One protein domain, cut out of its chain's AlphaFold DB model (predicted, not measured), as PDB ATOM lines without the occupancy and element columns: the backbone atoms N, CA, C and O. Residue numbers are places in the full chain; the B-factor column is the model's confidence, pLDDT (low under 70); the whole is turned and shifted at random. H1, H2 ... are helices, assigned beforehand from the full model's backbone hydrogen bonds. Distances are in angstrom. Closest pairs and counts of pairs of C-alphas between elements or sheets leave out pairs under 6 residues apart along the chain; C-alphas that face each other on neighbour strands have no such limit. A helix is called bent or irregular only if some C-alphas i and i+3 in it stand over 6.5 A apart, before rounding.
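This is residues 16 to 129 of the 130 residues of an uncharacterized protein of Deinococcus ficus (UniProt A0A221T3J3). The longest helix, H5, meets a body of four crossed helices with its residues 108 to 112, and its residues 119 to 128 stick out at one end; within that body H2 is in the middle, with H1, H3 and H4 packed on it. At the opposite end a loop swings out, with residues 90 to 95 and 97 to 103 free. The printed part has 114 residues with five named helices, H1 to H5 in order, and no named strand: all helix. It is compact, with a radius of gyration of the C-alphas of 15.2 A, and elongated, spanning 53 by 29 by 28 A.

H5, residues 105 to 128, is 35.4 A long and ends at C-alpha 128 (-58.162, 44.032, 2.814). H2, residues 33 to 52, is 27.6 A long, with a kink of 29 degrees near residue 40; it is neither bent nor irregular, but only just: C-alphas 39 and 42 are 6.4 A apart. H4, residues 71 to 90, is 28.5 A long. H1, residues 16 to 26, begins at C-alpha 16 (-18.566, 48.843, 0.481) and is 15.3 A long; H3, residues 57 to 66, is 14.3 A long.

H2 is the hub. H5 only just touches it, with 3 pairs of C-alphas within 8 A, closest Leu 37 and Ala 108 at 6.4 A, about perpendicular at 74 degrees. H4 touches H2 with residues 77 to 85 alone, C-alphas of Cys 48 and Ala 81 closest at 4.7 A, a steep tilt of 63 degrees. H1 touches H2, C-alphas of Ala 21 and Ala 39 closest at 4.3 A. H3 and H4 form a helical hairpin, C-alphas of Val 61 and Ala 74 closest at 5.4 A. H1 and H5 are apart. Every O i to N i+4 pair is within hydrogen-bond range in H1, H3 and H4, against 14 of 16 in H2 and 18 of 20 in H5.

The C-alphas of His 94 and Thr 129, the two farthest apart, are 54.0 A apart. The printed part has no cut; the link from H4 to H5 is long. Residue 88 and residues 91 to 129 have pLDDT under 70.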
ATOM      1  N   ALA A  16     -18.113  48.595   1.849       89.75
ATOM      2  CA  ALA A  16     -18.566  48.843   0.481       89.75
ATOM      3  C   ALA A  16     -19.505  47.739  -0.039       89.75
ATOM      4  O   ALA A  16     -20.520  48.041  -0.665       89.75
ATOM      5  N   GLU A  17     -19.196  46.467   0.241       87.06
ATOM      6  CA  GLU A  17     -20.061  45.333  -0.115       87.06
ATOM      7  C   GLU A  17     -21.385  45.390   0.647       87.06
ATOM      8  O   GLU A  17     -22.442  45.170   0.060       87.06
ATOM      9  N   LEU A  18     -21.338  45.744   1.934       90.44
ATOM     10  CA  LEU A  18     -22.530  45.903   2.761       90.44
ATOM     11  C   LEU A  18     -23.427  47.037   2.247       90.44
ATOM     12  O   LEU A  18     -24.634  46.850   2.099       90.44
ATOM     13  N   GLN A  19     -22.854  48.196   1.916       93.25
ATOM     14  CA  GLN A  19     -23.614  49.319   1.361       93.25
ATOM     15  C   GLN A  19     -24.219  48.985  -0.008       93.25
ATOM     16  O   GLN A  19     -25.385  49.295  -0.252       93.25
ATOM     17  N   ALA A  20     -23.467  48.316  -0.888       91.94
ATOM     18  CA  ALA A  20     -23.964  47.885  -2.193       91.94
ATOM     19  C   ALA A  20     -25.109  46.866  -2.072       91.94
ATOM     20  O   ALA A  20     -26.108  46.963  -2.790       91.94
ATOM     21  N   ALA A  21     -24.997  45.925  -1.134       89.69
ATOM     22  CA  ALA A  21     -26.044  44.968  -0.800       89.69
ATOM     23  C   ALA A  21     -27.326  45.661  -0.324       89.69
ATOM     24  O   ALA A  21     -28.401  45.418  -0.872       89.69
ATOM     25  N   ILE A  22     -27.214  46.576   0.644       91.69
ATOM     26  CA  ILE A  22     -28.359  47.326   1.179       91.69
ATOM     27  C   ILE A  22     -29.020  48.156   0.074       91.69
ATOM     28  O   ILE A  22     -30.235  48.079  -0.100       91.69
ATOM     29  N   ALA A  23     -28.233  48.873  -0.732       91.38
ATOM     30  CA  ALA A  23     -28.751  49.643  -1.859       91.38
ATOM     31  C   ALA A  23     -29.468  48.754  -2.890       91.38
ATOM     32  O   ALA A  23     -30.503  49.138  -3.436       91.38
ATOM     33  N   THR A  24     -28.953  47.546  -3.133       88.69
ATOM     34  CA  THR A  24     -29.580  46.574  -4.037       88.69
ATOM     35  C   THR A  24     -30.930  46.113  -3.494       88.69
ATOM     36  O   THR A  24     -31.924  46.175  -4.218       88.69
ATOM     37  N   LEU A  25     -31.000  45.748  -2.210       86.06
ATOM     38  CA  LEU A  25     -32.244  45.340  -1.545       86.06
ATOM     39  C   LEU A  25     -33.292  46.463  -1.512       86.06
ATOM     40  O   LEU A  25     -34.486  46.197  -1.622       86.06
ATOM     41  N   GLN A  26     -32.851  47.717  -1.416       88.00
ATOM     42  CA  GLN A  26     -33.713  48.900  -1.402       88.00
ATOM     43  C   GLN A  26     -34.095  49.421  -2.792       88.00
ATOM     44  O   GLN A  26     -34.933  50.315  -2.898       88.00
ATOM     45  N   SER A  27     -33.497  48.898  -3.865       85.88
ATOM     46  CA  SER A  27     -33.647  49.465  -5.213       85.88
ATOM     47  C   SER A  27     -35.085  49.441  -5.750       85.88
ATOM     48  O   SER A  27     -35.378  50.120  -6.732       85.88
ATOM     49  N   GLY A  28     -35.984  48.660  -5.136       78.25
ATOM     50  CA  GLY A  28     -37.400  48.572  -5.507       78.25
ATOM     51  C   GLY A  28     -37.653  47.944  -6.881       78.25
ATOM     52  O   GLY A  28     -38.800  47.869  -7.319       78.25
ATOM     53  N   ARG A  29     -36.596  47.493  -7.566       87.06
ATOM     54  CA  ARG A  29     -36.683  46.785  -8.841       87.06
ATOM     55  C   ARG A  29     -37.038  45.321  -8.611       87.06
ATOM     56  O   ARG A  29     -36.722  44.749  -7.568       87.06
ATOM     57  N   GLU A  30     -37.616  44.695  -9.627       82.25
ATOM     58  CA  GLU A  30     -37.698  43.240  -9.654       82.25
ATOM     59  C   GLU A  30     -36.283  42.653  -9.719       82.25
ATOM     60  O   GLU A  30     -35.464  43.023 -10.567       82.25
ATOM     61  N   MET A  31     -35.993  41.766  -8.775       81.94
ATOM     62  CA  MET A  31     -34.729  41.053  -8.664       81.94
ATOM     63  C   MET A  31     -34.995  39.566  -8.847       81.94
ATOM     64  O   MET A  31     -35.985  39.029  -8.342       81.94
ATOM     65  N   SER A  32     -34.095  38.891  -9.549       82.19
ATOM     66  CA  SER A  32     -34.069  37.433  -9.568       82.19
ATOM     67  C   SER A  32     -33.776  36.885  -8.167       82.19
ATOM     68  O   SER A  32     -33.174  37.553  -7.326       82.19
ATOM     69  N   GLY A  33     -34.172  35.637  -7.906       76.25
ATOM     70  CA  GLY A  33     -33.867  34.994  -6.623       76.25
ATOM     71  C   GLY A  33     -32.363  34.906  -6.330       76.25
ATOM     72  O   GLY A  33     -31.971  34.945  -5.168       76.25
ATOM     73  N   GLU A  34     -31.530  34.832  -7.372       80.50
ATOM     74  CA  GLU A  34     -30.069  34.856  -7.261       80.50
ATOM     75  C   GLU A  34     -29.564  36.232  -6.813       80.50
ATOM     76  O   GLU A  34     -28.827  36.308  -5.837       80.50
ATOM     77  N   GLU A  35     -30.045  37.320  -7.417       76.75
ATOM     78  CA  GLU A  35     -29.680  38.687  -7.010       76.75
ATOM     79  C   GLU A  35     -30.131  39.013  -5.580       76.75
ATOM     80  O   GLU A  35     -29.392  39.639  -4.821       76.75
ATOM     81  N   VAL A  36     -31.328  38.561  -5.182       80.50
ATOM     82  CA  VAL A  36     -31.801  38.722  -3.796       80.50
ATOM     83  C   VAL A  36     -30.886  37.972  -2.833       80.50
ATOM     84  O   VAL A  36     -30.542  38.495  -1.770       80.50
ATOM     85  N   LEU A  37     -30.479  36.755  -3.193       81.38
ATOM     86  CA  LEU A  37     -29.568  35.959  -2.383       81.38
ATOM     87  C   LEU A  37     -28.200  36.639  -2.269       81.38
ATOM     88  O   LEU A  37     -27.726  36.836  -1.153       81.38
ATOM     89  N   GLU A  38     -27.597  37.040  -3.387       83.62
ATOM     90  CA  GLU A  38     -26.301  37.726  -3.420       83.62
ATOM     91  C   GLU A  38     -26.307  39.012  -2.594       83.62
ATOM     92  O   GLU A  38     -25.374  39.243  -1.831       83.62
ATOM     93  N   ALA A  39     -27.375  39.808  -2.671       83.19
ATOM     94  CA  ALA A  39     -27.505  41.026  -1.880       83.19
ATOM     95  C   ALA A  39     -27.775  40.744  -0.391       83.19
ATOM     96  O   ALA A  39     -27.392  41.524   0.473       83.19
ATOM     97  N   THR A  40     -28.401  39.617  -0.053       87.12
ATOM     98  CA  THR A  40     -28.689  39.278   1.349       87.12
ATOM     99  C   THR A  40     -27.473  38.700   2.079       87.12
ATOM    100  O   THR A  40     -27.315  38.912   3.282       87.12
ATOM    101  N   LEU A  41     -26.591  37.982   1.376       85.62
ATOM    102  CA  LEU A  41     -25.433  37.318   1.984       85.62
ATOM    103  C   LEU A  41     -24.505  38.281   2.754       85.62
ATOM    104  O   LEU A  41     -24.191  37.961   3.903       85.62
ATOM    105  N   PRO A  42     -24.111  39.456   2.222       87.88
ATOM    106  CA  PRO A  42     -23.326  40.436   2.970       87.88
ATOM    107  C   PRO A  42     -24.020  40.901   4.251       87.88
ATOM    108  O   PRO A  42     -23.382  40.982   5.295       87.88
ATOM    109  N   VAL A  43     -25.337  41.133   4.216       91.38
ATOM    110  CA  VAL A  43     -26.081  41.609   5.394       91.38
ATOM    111  C   VAL A  43     -26.125  40.549   6.497       91.38
ATOM    112  O   VAL A  43     -25.891  40.865   7.663       91.38
ATOM    113  N   ILE A  44     -26.345  39.276   6.144       89.56
ATOM    114  CA  ILE A  44     -26.258  38.177   7.121       89.56
ATOM    115  C   ILE A  44     -24.811  38.022   7.619       89.56
ATOM    116  O   ILE A  44     -24.603  37.738   8.794       89.56
ATOM    117  N   GLY A  45     -23.803  38.235   6.769       85.00
ATOM    118  CA  GLY A  45     -22.395  38.192   7.175       85.00
ATOM    119  C   GLY A  45     -22.025  39.245   8.215       85.00
ATOM    120  O   GLY A  45     -21.372  38.910   9.202       85.00
ATOM    121  N   GLU A  46     -22.501  40.481   8.056       91.19
ATOM    122  CA  GLU A  46     -22.343  41.530   9.073       91.19
ATOM    123  C   GLU A  46     -23.055  41.142  10.378       91.19
ATOM    124  O   GLU A  46     -22.475  41.239  11.458       91.19
ATOM    125  N   ALA A  47     -24.284  40.625  10.294       90.06
ATOM    126  CA  ALA A  47     -25.032  40.177  11.466       90.06
ATOM    127  C   ALA A  47     -24.324  39.032  12.216       90.06
ATOM    128  O   ALA A  47     -24.258  39.042  13.446       90.06
ATOM    129  N   CYS A  48     -23.748  38.070  11.485       86.94
ATOM    130  CA  CYS A  48     -22.921  37.004  12.050       86.94
ATOM    131  C   CYS A  48     -21.704  37.583  12.772       86.94
ATOM    132  O   CYS A  48     -21.458  37.215  13.916       86.94
ATOM    133  N   ALA A  49     -20.978  38.506  12.134       87.06
ATOM    134  CA  ALA A  49     -19.794  39.125  12.719       87.06
ATOM    135  C   ALA A  49     -20.128  39.864  14.025       87.06
ATOM    136  O   ALA A  49     -19.442  39.681  15.031       87.06
ATOM    137  N   LEU A  50     -21.219  40.635  14.049       88.75
ATOM    138  CA  LEU A  50     -21.680  41.329  15.254       88.75
ATOM    139  C   LEU A  50     -22.109  40.350  16.360       88.75
ATOM    140  O   LEU A  50     -21.772  40.545  17.526       88.75
ATOM    141  N   TYR A  51     -22.827  39.277  16.028       89.25
ATOM    142  CA  TYR A  51     -23.255  38.292  17.027       89.25
ATOM    143  C   TYR A  51     -22.088  37.432  17.550       89.25
ATOM    144  O   TYR A  51     -22.060  37.032  18.719       89.25
ATOM    145  N   GLU A  52     -21.077  37.168  16.719       86.06
ATOM    146  CA  GLU A  52     -19.863  36.454  17.124       86.06
ATOM    147  C   GLU A  52     -19.056  37.216  18.182       86.06
ATOM    148  O   GLU A  52     -18.477  36.569  19.058       86.06
ATOM    149  N   THR A  53     -19.079  38.556  18.170       86.50
ATOM    150  CA  THR A  53     -18.422  39.396  19.191       86.50
ATOM    151  C   THR A  53     -19.198  39.492  20.509       86.50
ATOM    152  O   THR A  53     -18.708  40.101  21.459       86.50
ATOM    153  N   GLY A  54     -20.374  38.860  20.603       88.06
ATOM    154  CA  GLY A  54     -21.214  38.859  21.803       88.06
ATOM    155  C   GLY A  54     -22.244  39.987  21.858       88.06
ATOM    156  O   GLY A  54     -22.866  40.178  22.901       88.06
ATOM    157  N   THR A  55     -22.444  40.716  20.755       92.50
ATOM    158  CA  THR A  55     -23.539  41.689  20.619       92.50
ATOM    159  C   THR A  55     -24.884  40.980  20.785       92.50
ATOM    160  O   THR A  55     -25.079  39.882  20.258       92.50
ATOM    161  N   SER A  56     -25.821  41.582  21.525       94.94
ATOM    162  CA  SER A  56     -27.144  40.984  21.717       94.94
ATOM    163  C   SER A  56     -27.921  40.941  20.396       94.94
ATOM    164  O   SER A  56     -27.710  41.771  19.514       94.94
ATOM    165  N   ARG A  57     -28.854  39.993  20.250       93.31
ATOM    166  CA  ARG A  57     -29.706  39.892  19.048       93.31
ATOM    167  C   ARG A  57     -30.431  41.207  18.746       93.31
ATOM    168  O   ARG A  57     -30.505  41.608  17.592       93.31
ATOM    169  N   GLU A  58     -30.941  41.880  19.775       95.56
ATOM    170  CA  GLU A  58     -31.655  43.155  19.634       95.56
ATOM    171  C   GLU A  58     -30.729  44.269  19.133       95.56
ATOM    172  O   GLU A  58     -31.098  45.015  18.225       95.56
ATOM    173  N   ASP A  59     -29.500  44.326  19.647       96.88
ATOM    174  CA  ASP A  59     -28.503  45.312  19.226       96.88
ATOM    175  C   ASP A  59     -28.002  45.054  17.797       96.88
ATOM    176  O   ASP A  59     -27.755  46.004  17.054       96.88
ATOM    177  N   VAL A  60     -27.901  43.787  17.369       95.19
ATOM    178  CA  VAL A  60     -27.590  43.450  15.968       95.19
ATOM    179  C   VAL A  60     -28.703  43.941  15.041       95.19
ATOM    180  O   VAL A  60     -28.415  44.604  14.044       95.19
ATOM    181  N   VAL A  61     -29.972  43.693  15.388       94.19
ATOM    182  CA  VAL A  61     -31.115  44.213  14.617       94.19
ATOM    183  C   VAL A  61     -31.059  45.738  14.545       94.19
ATOM    184  O   VAL A  61     -31.164  46.301  13.456       94.19
ATOM    185  N   ALA A  62     -30.846  46.413  15.677       95.81
ATOM    186  CA  ALA A  62     -30.748  47.869  15.726       95.81
ATOM    187  C   ALA A  62     -29.598  48.404  14.854       95.81
ATOM    188  O   ALA A  62     -29.778  49.394  14.144       95.81
ATOM    189  N   ALA A  63     -28.445  47.729  14.848       94.69
ATOM    190  CA  ALA A  63     -27.299  48.095  14.020       94.69
ATOM    191  C   ALA A  63     -27.597  47.967  12.517       94.69
ATOM    192  O   ALA A  63     -27.263  48.866  11.745       94.69
ATOM    193  N   LEU A  64     -28.266  46.892  12.091       93.50
ATOM    194  CA  LEU A  64     -28.676  46.724  10.692       93.50
ATOM    195  C   LEU A  64     -29.702  47.782  10.266       93.50
ATOM    196  O   LEU A  64     -29.587  48.352   9.180       93.50
ATOM    197  N   VAL A  65     -30.672  48.087  11.133       94.31
ATOM    198  CA  VAL A  65     -31.678  49.130  10.874       94.31
ATOM    199  C   VAL A  65     -31.032  50.507  10.764       94.31
ATOM    200  O   VAL A  65     -31.342  51.256   9.838       94.31
ATOM    201  N   ALA A  66     -30.080  50.834  11.641       94.00
ATOM    202  CA  ALA A  66     -29.330  52.089  11.575       94.00
ATOM    203  C   ALA A  66     -28.527  52.236  10.269       94.00
ATOM    204  O   ALA A  66     -28.284  53.353   9.815       94.00
ATOM    205  N   ARG A  67     -28.153  51.114   9.644       91.56
ATOM    206  CA  ARG A  67     -27.480  51.057   8.338       91.56
ATOM    207  C   ARG A  67     -28.450  51.058   7.146       91.56
ATOM    208  O   ARG A  67     -27.999  51.066   6.006       91.56
ATOM    209  N   GLY A  68     -29.761  51.081   7.390       90.06
ATOM    210  CA  GLY A  68     -30.799  51.202   6.363       90.06
ATOM    211  C   GLY A  68     -31.544  49.908   6.028       90.06
ATOM    212  O   GLY A  68     -32.421  49.925   5.167       90.06
ATOM    213  N   VAL A  69     -31.258  48.783   6.683       90.00
ATOM    214  CA  VAL A  69     -32.042  47.555   6.470       90.00
ATOM    215  C   VAL A  69     -33.445  47.734   7.061       90.00
ATOM    216  O   VAL A  69     -33.597  48.227   8.176       90.00
ATOM    217  N   GLU A  70     -34.488  47.325   6.337       89.06
ATOM    218  CA  GLU A  70     -35.857  47.362   6.859       89.06
ATOM    219  C   GLU A  70     -35.977  46.509   8.134       89.06
ATOM    220  O   GLU A  70     -35.445  45.402   8.192       89.06
ATOM    221  N   ALA A  71     -36.700  46.991   9.151       84.44
ATOM    222  CA  ALA A  71     -36.770  46.346  10.466       84.44
ATOM    223  C   ALA A  71     -37.199  44.867  10.412       84.44
ATOM    224  O   ALA A  71     -36.591  44.032  11.082       84.44
ATOM    225  N   GLY A  72     -38.193  44.525   9.584       84.12
ATOM    226  CA  GLY A  72     -38.626  43.135   9.405       84.12
ATOM    227  C   GLY A  72     -37.543  42.260   8.768       84.12
ATOM    228  O   GLY A  72     -37.280  41.151   9.229       84.12
ATOM    229  N   SER A  73     -36.849  42.776   7.752       84.94
ATOM    230  CA  SER A  73     -35.728  42.081   7.110       84.94
ATOM    231  C   SER A  73     -34.524  41.941   8.043       84.94
ATOM    232  O   SER A  73     -33.918  40.875   8.091       84.94
ATOM    233  N   ALA A  74     -34.210  42.976   8.827       86.50
ATOM    234  CA  ALA A  74     -33.127  42.969   9.806       86.50
ATOM    235  C   ALA A  74     -33.347  41.901  10.885       86.50
ATOM    236  O   ALA A  74     -32.404  41.195  11.240       86.50
ATOM    237  N   GLN A  75     -34.589  41.734  11.358       88.31
ATOM    238  CA  GLN A  75     -34.960  40.641  12.261       88.31
ATOM    239  C   GLN A  75     -34.688  39.281  11.615       88.31
ATOM    240  O   GLN A  75     -33.901  38.506  12.146       88.31
ATOM    241  N   VAL A  76     -35.235  39.018  10.425       86.88
ATOM    242  CA  VAL A  76     -35.055  37.728   9.731       86.88
ATOM    243  C   VAL A  76     -33.578  37.414   9.461       86.88
ATOM    244  O   VAL A  76     -33.129  36.283   9.658       86.88
ATOM    245  N   MET A  77     -32.798  38.406   9.028       88.06
ATOM    246  CA  MET A  77     -31.368  38.238   8.754       88.06
ATOM    247  C   MET A  77     -30.565  37.997  10.035       88.06
ATOM    248  O   MET A  77     -29.672  37.148  10.040       88.06
ATOM    249  N   THR A  78     -30.906  38.682  11.131       89.94
ATOM    250  CA  THR A  78     -30.268  38.469  12.437       89.94
ATOM    251  C   THR A  78     -30.598  37.092  12.995       89.94
ATOM    252  O   THR A  78     -29.705  36.387  13.454       89.94
ATOM    253  N   ASP A  79     -31.853  36.664  12.906       89.00
ATOM    254  CA  ASP A  79     -32.287  35.332  13.331       89.00
ATOM    255  C   ASP A  79     -31.487  34.260  12.603       89.00
ATOM    256  O   ASP A  79     -30.972  33.316  13.210       89.00
ATOM    257  N   LYS A  80     -31.292  34.464  11.295       83.38
ATOM    258  CA  LYS A  80     -30.491  33.556  10.494       83.38
ATOM    259  C   LYS A  80     -29.017  33.562  10.891       83.38
ATOM    260  O   LYS A  80     -28.392  32.503  10.917       83.38
ATOM    261  N   ALA A  81     -28.464  34.726  11.210       86.69
ATOM    262  CA  ALA A  81     -27.096  34.840  11.693       86.69
ATOM    263  C   ALA A  81     -26.893  34.107  13.027       86.69
ATOM    264  O   ALA A  81     -25.927  33.358  13.167       86.69
ATOM    265  N   VAL A  82     -27.834  34.240  13.966       87.94
ATOM    266  CA  VAL A  82     -27.817  33.514  15.244       87.94
ATOM    267  C   VAL A  82     -27.789  32.004  15.005       87.94
ATOM    268  O   VAL A  82     -26.898  31.326  15.517       87.94
ATOM    269  N   GLU A  83     -28.688  31.482  14.162       84.31
ATOM    270  CA  GLU A  83     -28.705  30.057  13.798       84.31
ATOM    271  C   GLU A  83     -27.359  29.584  13.228       84.31
ATOM    272  O   GLU A  83     -26.871  28.507  13.580       84.31
ATOM    273  N   ILE A  84     -26.753  30.373  12.335       79.94
ATOM    274  CA  ILE A  84     -25.480  30.036  11.685       79.94
ATOM    275  C   ILE A  84     -24.348  29.994  12.714       79.94
ATOM    276  O   ILE A  84     -23.613  29.006  12.778       79.94
ATOM    277  N   VAL A  85     -24.217  31.036  13.536       82.50
ATOM    278  CA  VAL A  85     -23.156  31.148  14.544       82.50
ATOM    279  C   VAL A  85     -23.285  30.050  15.599       82.50
ATOM    280  O   VAL A  85     -22.295  29.412  15.960       82.50
ATOM    281  N   GLU A  86     -24.499  29.767  16.069       83.19
ATOM    282  CA  GLU A  86     -24.741  28.696  17.037       83.19
ATOM    283  C   GLU A  86     -24.479  27.313  16.439       83.19
ATOM    284  O   GLU A  86     -23.805  26.493  17.071       83.19
ATOM    285  N   SER A  87     -24.909  27.064  15.196       76.50
ATOM    286  CA  SER A  87     -24.596  25.815  14.496       76.50
ATOM    287  C   SER A  87     -23.086  25.629  14.322       76.50
ATOM    288  O   SER A  87     -22.563  24.531  14.527       76.50
ATOM    289  N   ASN A  88     -22.359  26.706  14.012       69.19
ATOM    290  CA  ASN A  88     -20.903  26.686  13.894       69.19
ATOM    291  C   ASN A  88     -20.218  26.397  15.237       69.19
ATOM    292  O   ASN A  88     -19.274  25.607  15.277       69.19
ATOM    293  N   ARG A  89     -20.715  26.965  16.345       73.62
ATOM    294  CA  ARG A  89     -20.211  26.685  17.702       73.62
ATOM    295  C   ARG A  89     -20.429  25.223  18.102       73.62
ATOM    296  O   ARG A  89     -19.514  24.598  18.636       73.62
ATOM    297  N   GLN A  90     -21.597  24.655  17.802       72.56
ATOM    298  CA  GLN A  90     -21.936  23.261  18.128       72.56
ATOM    299  C   GLN A  90     -21.116  22.231  17.335       72.56
ATOM    300  O   GLN A  90     -20.861  21.133  17.827       72.56
ATOM    301  N   ARG A  91     -20.681  22.569  16.114       62.91
ATOM    302  CA  ARG A  91     -19.912  21.667  15.233       62.91
ATOM    303  C   ARG A  91     -18.418  21.559  15.588       62.91
ATOM    304  O   ARG A  91     -17.739  20.686  15.050       62.91
ATOM    305  N   GLY A  92     -17.915  22.381  16.513       49.84
ATOM    306  CA  GLY A  92     -16.536  22.334  17.016       49.84
ATOM    307  C   GLY A  92     -15.450  22.754  15.999       49.84
ATOM    308  O   GLY A  92     -15.707  22.895  14.803       49.84
ATOM    309  N   PRO A  93     -14.191  22.951  16.443       51.41
ATOM    310  CA  PRO A  93     -13.094  23.468  15.606       51.41
ATOM    311  C   PRO A  93     -12.585  22.498  14.518       51.41
ATOM    312  O   PRO A  93     -11.827  22.904  13.637       51.41
ATOM    313  N   HIS A  94     -13.003  21.228  14.530       41.66
ATOM    314  CA  HIS A  94     -12.451  20.168  13.672       41.66
ATOM    315  C   HIS A  94     -12.791  20.270  12.174       41.66
ATOM    316  O   HIS A  94     -12.173  19.579  11.368       41.66
ATOM    317  N   LEU A  95     -13.711  21.151  11.771       43.78
ATOM    318  CA  LEU A  95     -14.105  21.330  10.364       43.78
ATOM    319  C   LEU A  95     -13.631  22.655   9.752       43.78
ATOM    320  O   LEU A  95     -13.966  22.962   8.607       43.78
ATOM    321  N   ALA A  96     -12.805  23.433  10.462       40.75
ATOM    322  CA  ALA A  96     -12.288  24.701   9.945       40.75
ATOM    323  C   ALA A  96     -11.425  24.548   8.671       40.75
ATOM    324  O   ALA A  96     -11.296  25.496   7.900       40.75
ATOM    325  N   ALA A  97     -10.895  23.349   8.406       37.75
ATOM    326  CA  ALA A  97     -10.074  23.043   7.232       37.75
ATOM    327  C   ALA A  97     -10.873  22.573   5.994       37.75
ATOM    328  O   ALA A  97     -10.350  22.605   4.883       37.75
ATOM    329  N   GLN A  98     -12.142  22.173   6.139       37.75
ATOM    330  CA  GLN A  98     -12.952  21.563   5.066       37.75
ATOM    331  C   GLN A  98     -13.956  22.563   4.444       37.75
ATOM    332  O   GLN A  98     -15.021  22.193   3.960       37.75
ATOM    333  N   ARG A  99     -13.625  23.862   4.506       48.75
ATOM    334  CA  ARG A  99     -14.533  25.017   4.348       48.75
ATOM    335  C   ARG A  99     -14.869  25.455   2.912       48.75
ATOM    336  O   ARG A  99     -15.602  26.425   2.756       48.75
ATOM    337  N   ARG A 100     -14.326  24.830   1.859       40.28
ATOM    338  CA  ARG A 100     -14.220  25.512   0.548       40.28
ATOM    339  C   ARG A 100     -15.261  25.180  -0.527       40.28
ATOM    340  O   ARG A 100     -15.329  25.938  -1.483       40.28
ATOM    341  N   THR A 101     -16.036  24.098  -0.445       36.16
ATOM    342  CA  THR A 101     -16.643  23.546  -1.686       36.16
ATOM    343  C   THR A 101     -18.118  23.228  -1.692       36.16
ATOM    344  O   THR A 101     -18.634  22.786  -2.713       36.16
ATOM    345  N   ALA A 102     -18.842  23.482  -0.630       37.12
ATOM    346  CA  ALA A 102     -20.279  23.360  -0.708       37.12
ATOM    347  C   ALA A 102     -20.816  24.210   0.389       37.12
ATOM    348  O   ALA A 102     -20.230  24.126   1.455       37.12
ATOM    349  N   ASN A 103     -21.836  25.028   0.118       43.09
ATOM    350  CA  ASN A 103     -22.552  25.758   1.157       43.09
ATOM    351  C   ASN A 103     -23.798  26.557   0.691       43.09
ATOM    352  O   ASN A 103     -24.537  27.061   1.528       43.09
ATOM    353  N   LEU A 104     -24.066  26.688  -0.615       43.56
ATOM    354  CA  LEU A 104     -25.075  27.636  -1.123       43.56
ATOM    355  C   LEU A 104     -26.551  27.233  -0.918       43.56
ATOM    356  O   LEU A 104     -27.433  28.087  -0.954       43.56
ATOM    357  N   GLN A 105     -26.853  25.951  -0.702       42.09
ATOM    358  CA  GLN A 105     -28.236  25.460  -0.814       42.09
ATOM    359  C   GLN A 105     -29.112  25.734   0.420       42.09
ATOM    360  O   GLN A 105     -30.328  25.836   0.288       42.09
ATOM    361  N   PHE A 106     -28.531  25.886   1.614       45.66
ATOM    362  CA  PHE A 106     -29.326  26.015   2.846       45.66
ATOM    363  C   PHE A 106     -29.804  27.447   3.127       45.66
ATOM    364  O   PHE A 106     -30.854  27.644   3.736       45.66
ATOM    365  N   ILE A 107     -29.054  28.455   2.675       48.16
ATOM    366  CA  ILE A 107     -29.398  29.870   2.894       48.16
ATOM    367  C   ILE A 107     -30.452  30.340   1.886       48.16
ATOM    368  O   ILE A 107     -31.385  31.041   2.270       48.16
ATOM    369  N   ALA A 108     -30.389  29.849   0.645       47.41
ATOM    370  CA  ALA A 108     -31.383  30.144  -0.385       47.41
ATOM    371  C   ALA A 108     -32.804  29.685   0.000       47.41
ATOM    372  O   ALA A 108     -33.761  30.432  -0.176       47.41
ATOM    373  N   VAL A 109     -32.959  28.489   0.583       48.91
ATOM    374  CA  VAL A 109     -34.284  27.929   0.924       48.91
ATOM    375  C   VAL A 109     -34.948  28.664   2.093       48.91
ATOM    376  O   VAL A 109     -36.158  28.890   2.076       48.91
ATOM    377  N   VAL A 110     -34.171  29.076   3.099       52.50
ATOM    378  CA  VAL A 110     -34.709  29.792   4.269       52.50
ATOM    379  C   VAL A 110     -35.070  31.237   3.917       52.50
ATOM    380  O   VAL A 110     -36.127  31.712   4.330       52.50
ATOM    381  N   LEU A 111     -34.263  31.904   3.086       53.53
ATOM    382  CA  LEU A 111     -34.590  33.239   2.575       53.53
ATOM    383  C   LEU A 111     -35.819  33.228   1.663       53.53
ATOM    384  O   LEU A 111     -36.670  34.108   1.779       53.53
ATOM    385  N   PHE A 112     -35.963  32.205   0.817       54.16
ATOM    386  CA  PHE A 112     -37.137  32.058  -0.041       54.16
ATOM    387  C   PHE A 112     -38.426  31.876   0.776       54.16
ATOM    388  O   PHE A 112     -39.425  32.529   0.488       54.16
ATOM    389  N   MET A 113     -38.403  31.067   1.843       53.41
ATOM    390  CA  MET A 113     -39.569  30.858   2.718       53.41
ATOM    391  C   MET A 113     -39.932  32.099   3.549       53.41
ATOM    392  O   MET A 113     -41.115  32.417   3.682       53.41
ATOM    393  N   GLY A 114     -38.940  32.829   4.073       53.59
ATOM    394  CA  GLY A 114     -39.175  34.065   4.831       53.59
ATOM    395  C   GLY A 114     -39.707  35.208   3.959       53.59
ATOM    396  O   GLY A 114     -40.672  35.877   4.330       53.59
ATOM    397  N   GLY A 115     -39.136  35.380   2.760       51.66
ATOM    398  CA  GLY A 115     -39.586  36.376   1.787       51.66
ATOM    399  C   GLY A 115     -41.003  36.111   1.270       51.66
ATOM    400  O   GLY A 115     -41.809  37.034   1.190       51.66
ATOM    401  N   LEU A 116     -41.360  34.850   0.994       51.66
ATOM    402  CA  LEU A 116     -42.708  34.490   0.528       51.66
ATOM    403  C   LEU A 116     -43.803  34.758   1.566       51.66
ATOM    404  O   LEU A 116     -44.916  35.136   1.190       51.66
ATOM    405  N   LEU A 117     -43.504  34.587   2.855       51.53
ATOM    406  CA  LEU A 117     -44.455  34.866   3.932       51.53
ATOM    407  C   LEU A 117     -44.639  36.370   4.154       51.53
ATOM    408  O   LEU A 117     -45.775  36.819   4.298       51.53
ATOM    409  N   ALA A 118     -43.558  37.153   4.105       55.62
ATOM    410  CA  ALA A 118     -43.629  38.610   4.226       55.62
ATOM    411  C   ALA A 118     -44.373  39.244   3.038       55.62
ATOM    412  O   ALA A 118     -45.269  40.068   3.232       55.62
ATOM    413  N   VAL A 119     -44.078  38.798   1.811       53.19
ATOM    414  CA  VAL A 119     -44.769  39.264   0.600       53.19
ATOM    415  C   VAL A 119     -46.236  38.820   0.591       53.19
ATOM    416  O   VAL A 119     -47.100  39.627   0.256       53.19
ATOM    417  N   SER A 120     -46.555  37.587   1.010       51.59
ATOM    418  CA  SER A 120     -47.954  37.134   1.101       51.59
ATOM    419  C   SER A 120     -48.749  37.910   2.147       51.59
ATOM    420  O   SER A 120     -49.880  38.306   1.879       51.59
ATOM    421  N   LEU A 121     -48.172  38.173   3.323       49.69
ATOM    422  CA  LEU A 121     -48.856  38.929   4.371       49.69
ATOM    423  C   LEU A 121     -49.082  40.387   3.941       49.69
ATOM    424  O   LEU A 121     -50.171  40.922   4.138       49.69
ATOM    425  N   TYR A 122     -48.098  40.999   3.276       58.41
ATOM    426  CA  TYR A 122     -48.219  42.344   2.716       58.41
ATOM    427  C   TYR A 122     -49.300  42.434   1.623       58.41
ATOM    428  O   TYR A 122     -50.125  43.347   1.643       58.41
ATOM    429  N   GLN A 123     -49.353  41.461   0.706       53.84
ATOM    430  CA  GLN A 123     -50.393  41.372  -0.329       53.84
ATOM    431  C   GLN A 123     -51.795  41.216   0.284       53.84
ATOM    432  O   GLN A 123     -52.732  41.882  -0.152       53.84
ATOM    433  N   VAL A 124     -51.940  40.393   1.329       54.75
ATOM    434  CA  VAL A 124     -53.225  40.172   2.016       54.75
ATOM    435  C   VAL A 124     -53.684  41.414   2.782       54.75
ATOM    436  O   VAL A 124     -54.850  41.793   2.681       54.75
ATOM    437  N   ILE A 125     -52.786  42.091   3.504       56.19
ATOM    438  CA  ILE A 125     -53.116  43.336   4.218       56.19
ATOM    439  C   ILE A 125     -53.537  44.427   3.228       56.19
ATOM    440  O   ILE A 125     -54.533  45.117   3.453       56.19
ATOM    441  N   ARG A 126     -52.826  44.552   2.102       55.44
ATOM    442  CA  ARG A 126     -53.157  45.517   1.049       55.44
ATOM    443  C   ARG A 126     -54.508  45.220   0.390       55.44
ATOM    444  O   ARG A 126     -55.259  46.153   0.143       55.44
ATOM    445  N   ALA A 127     -54.839  43.952   0.146       57.06
ATOM    446  CA  ALA A 127     -56.121  43.558  -0.447       57.06
ATOM    447  C   ALA A 127     -57.327  43.760   0.492       57.06
ATOM    448  O   ALA A 127     -58.444  43.913   0.015       57.06
ATOM    449  N   LEU A 128     -57.118  43.764   1.813       56.62
ATOM    450  CA  LEU A 128     -58.162  44.032   2.814       56.62
ATOM    451  C   LEU A 128     -58.385  45.528   3.091       56.62
ATOM    452  O   LEU A 128     -59.365  45.885   3.740       56.62
ATOM    453  N   THR A 129     -57.468  46.393   2.651       56.69
ATOM    454  CA  THR A 129     -57.503  47.845   2.901       56.69
ATOM    455  C   THR A 129     -57.900  48.679   1.676       56.69
ATOM    456  O   THR A 129     -57.954  49.905   1.775       56.69
TER     457      THR A 129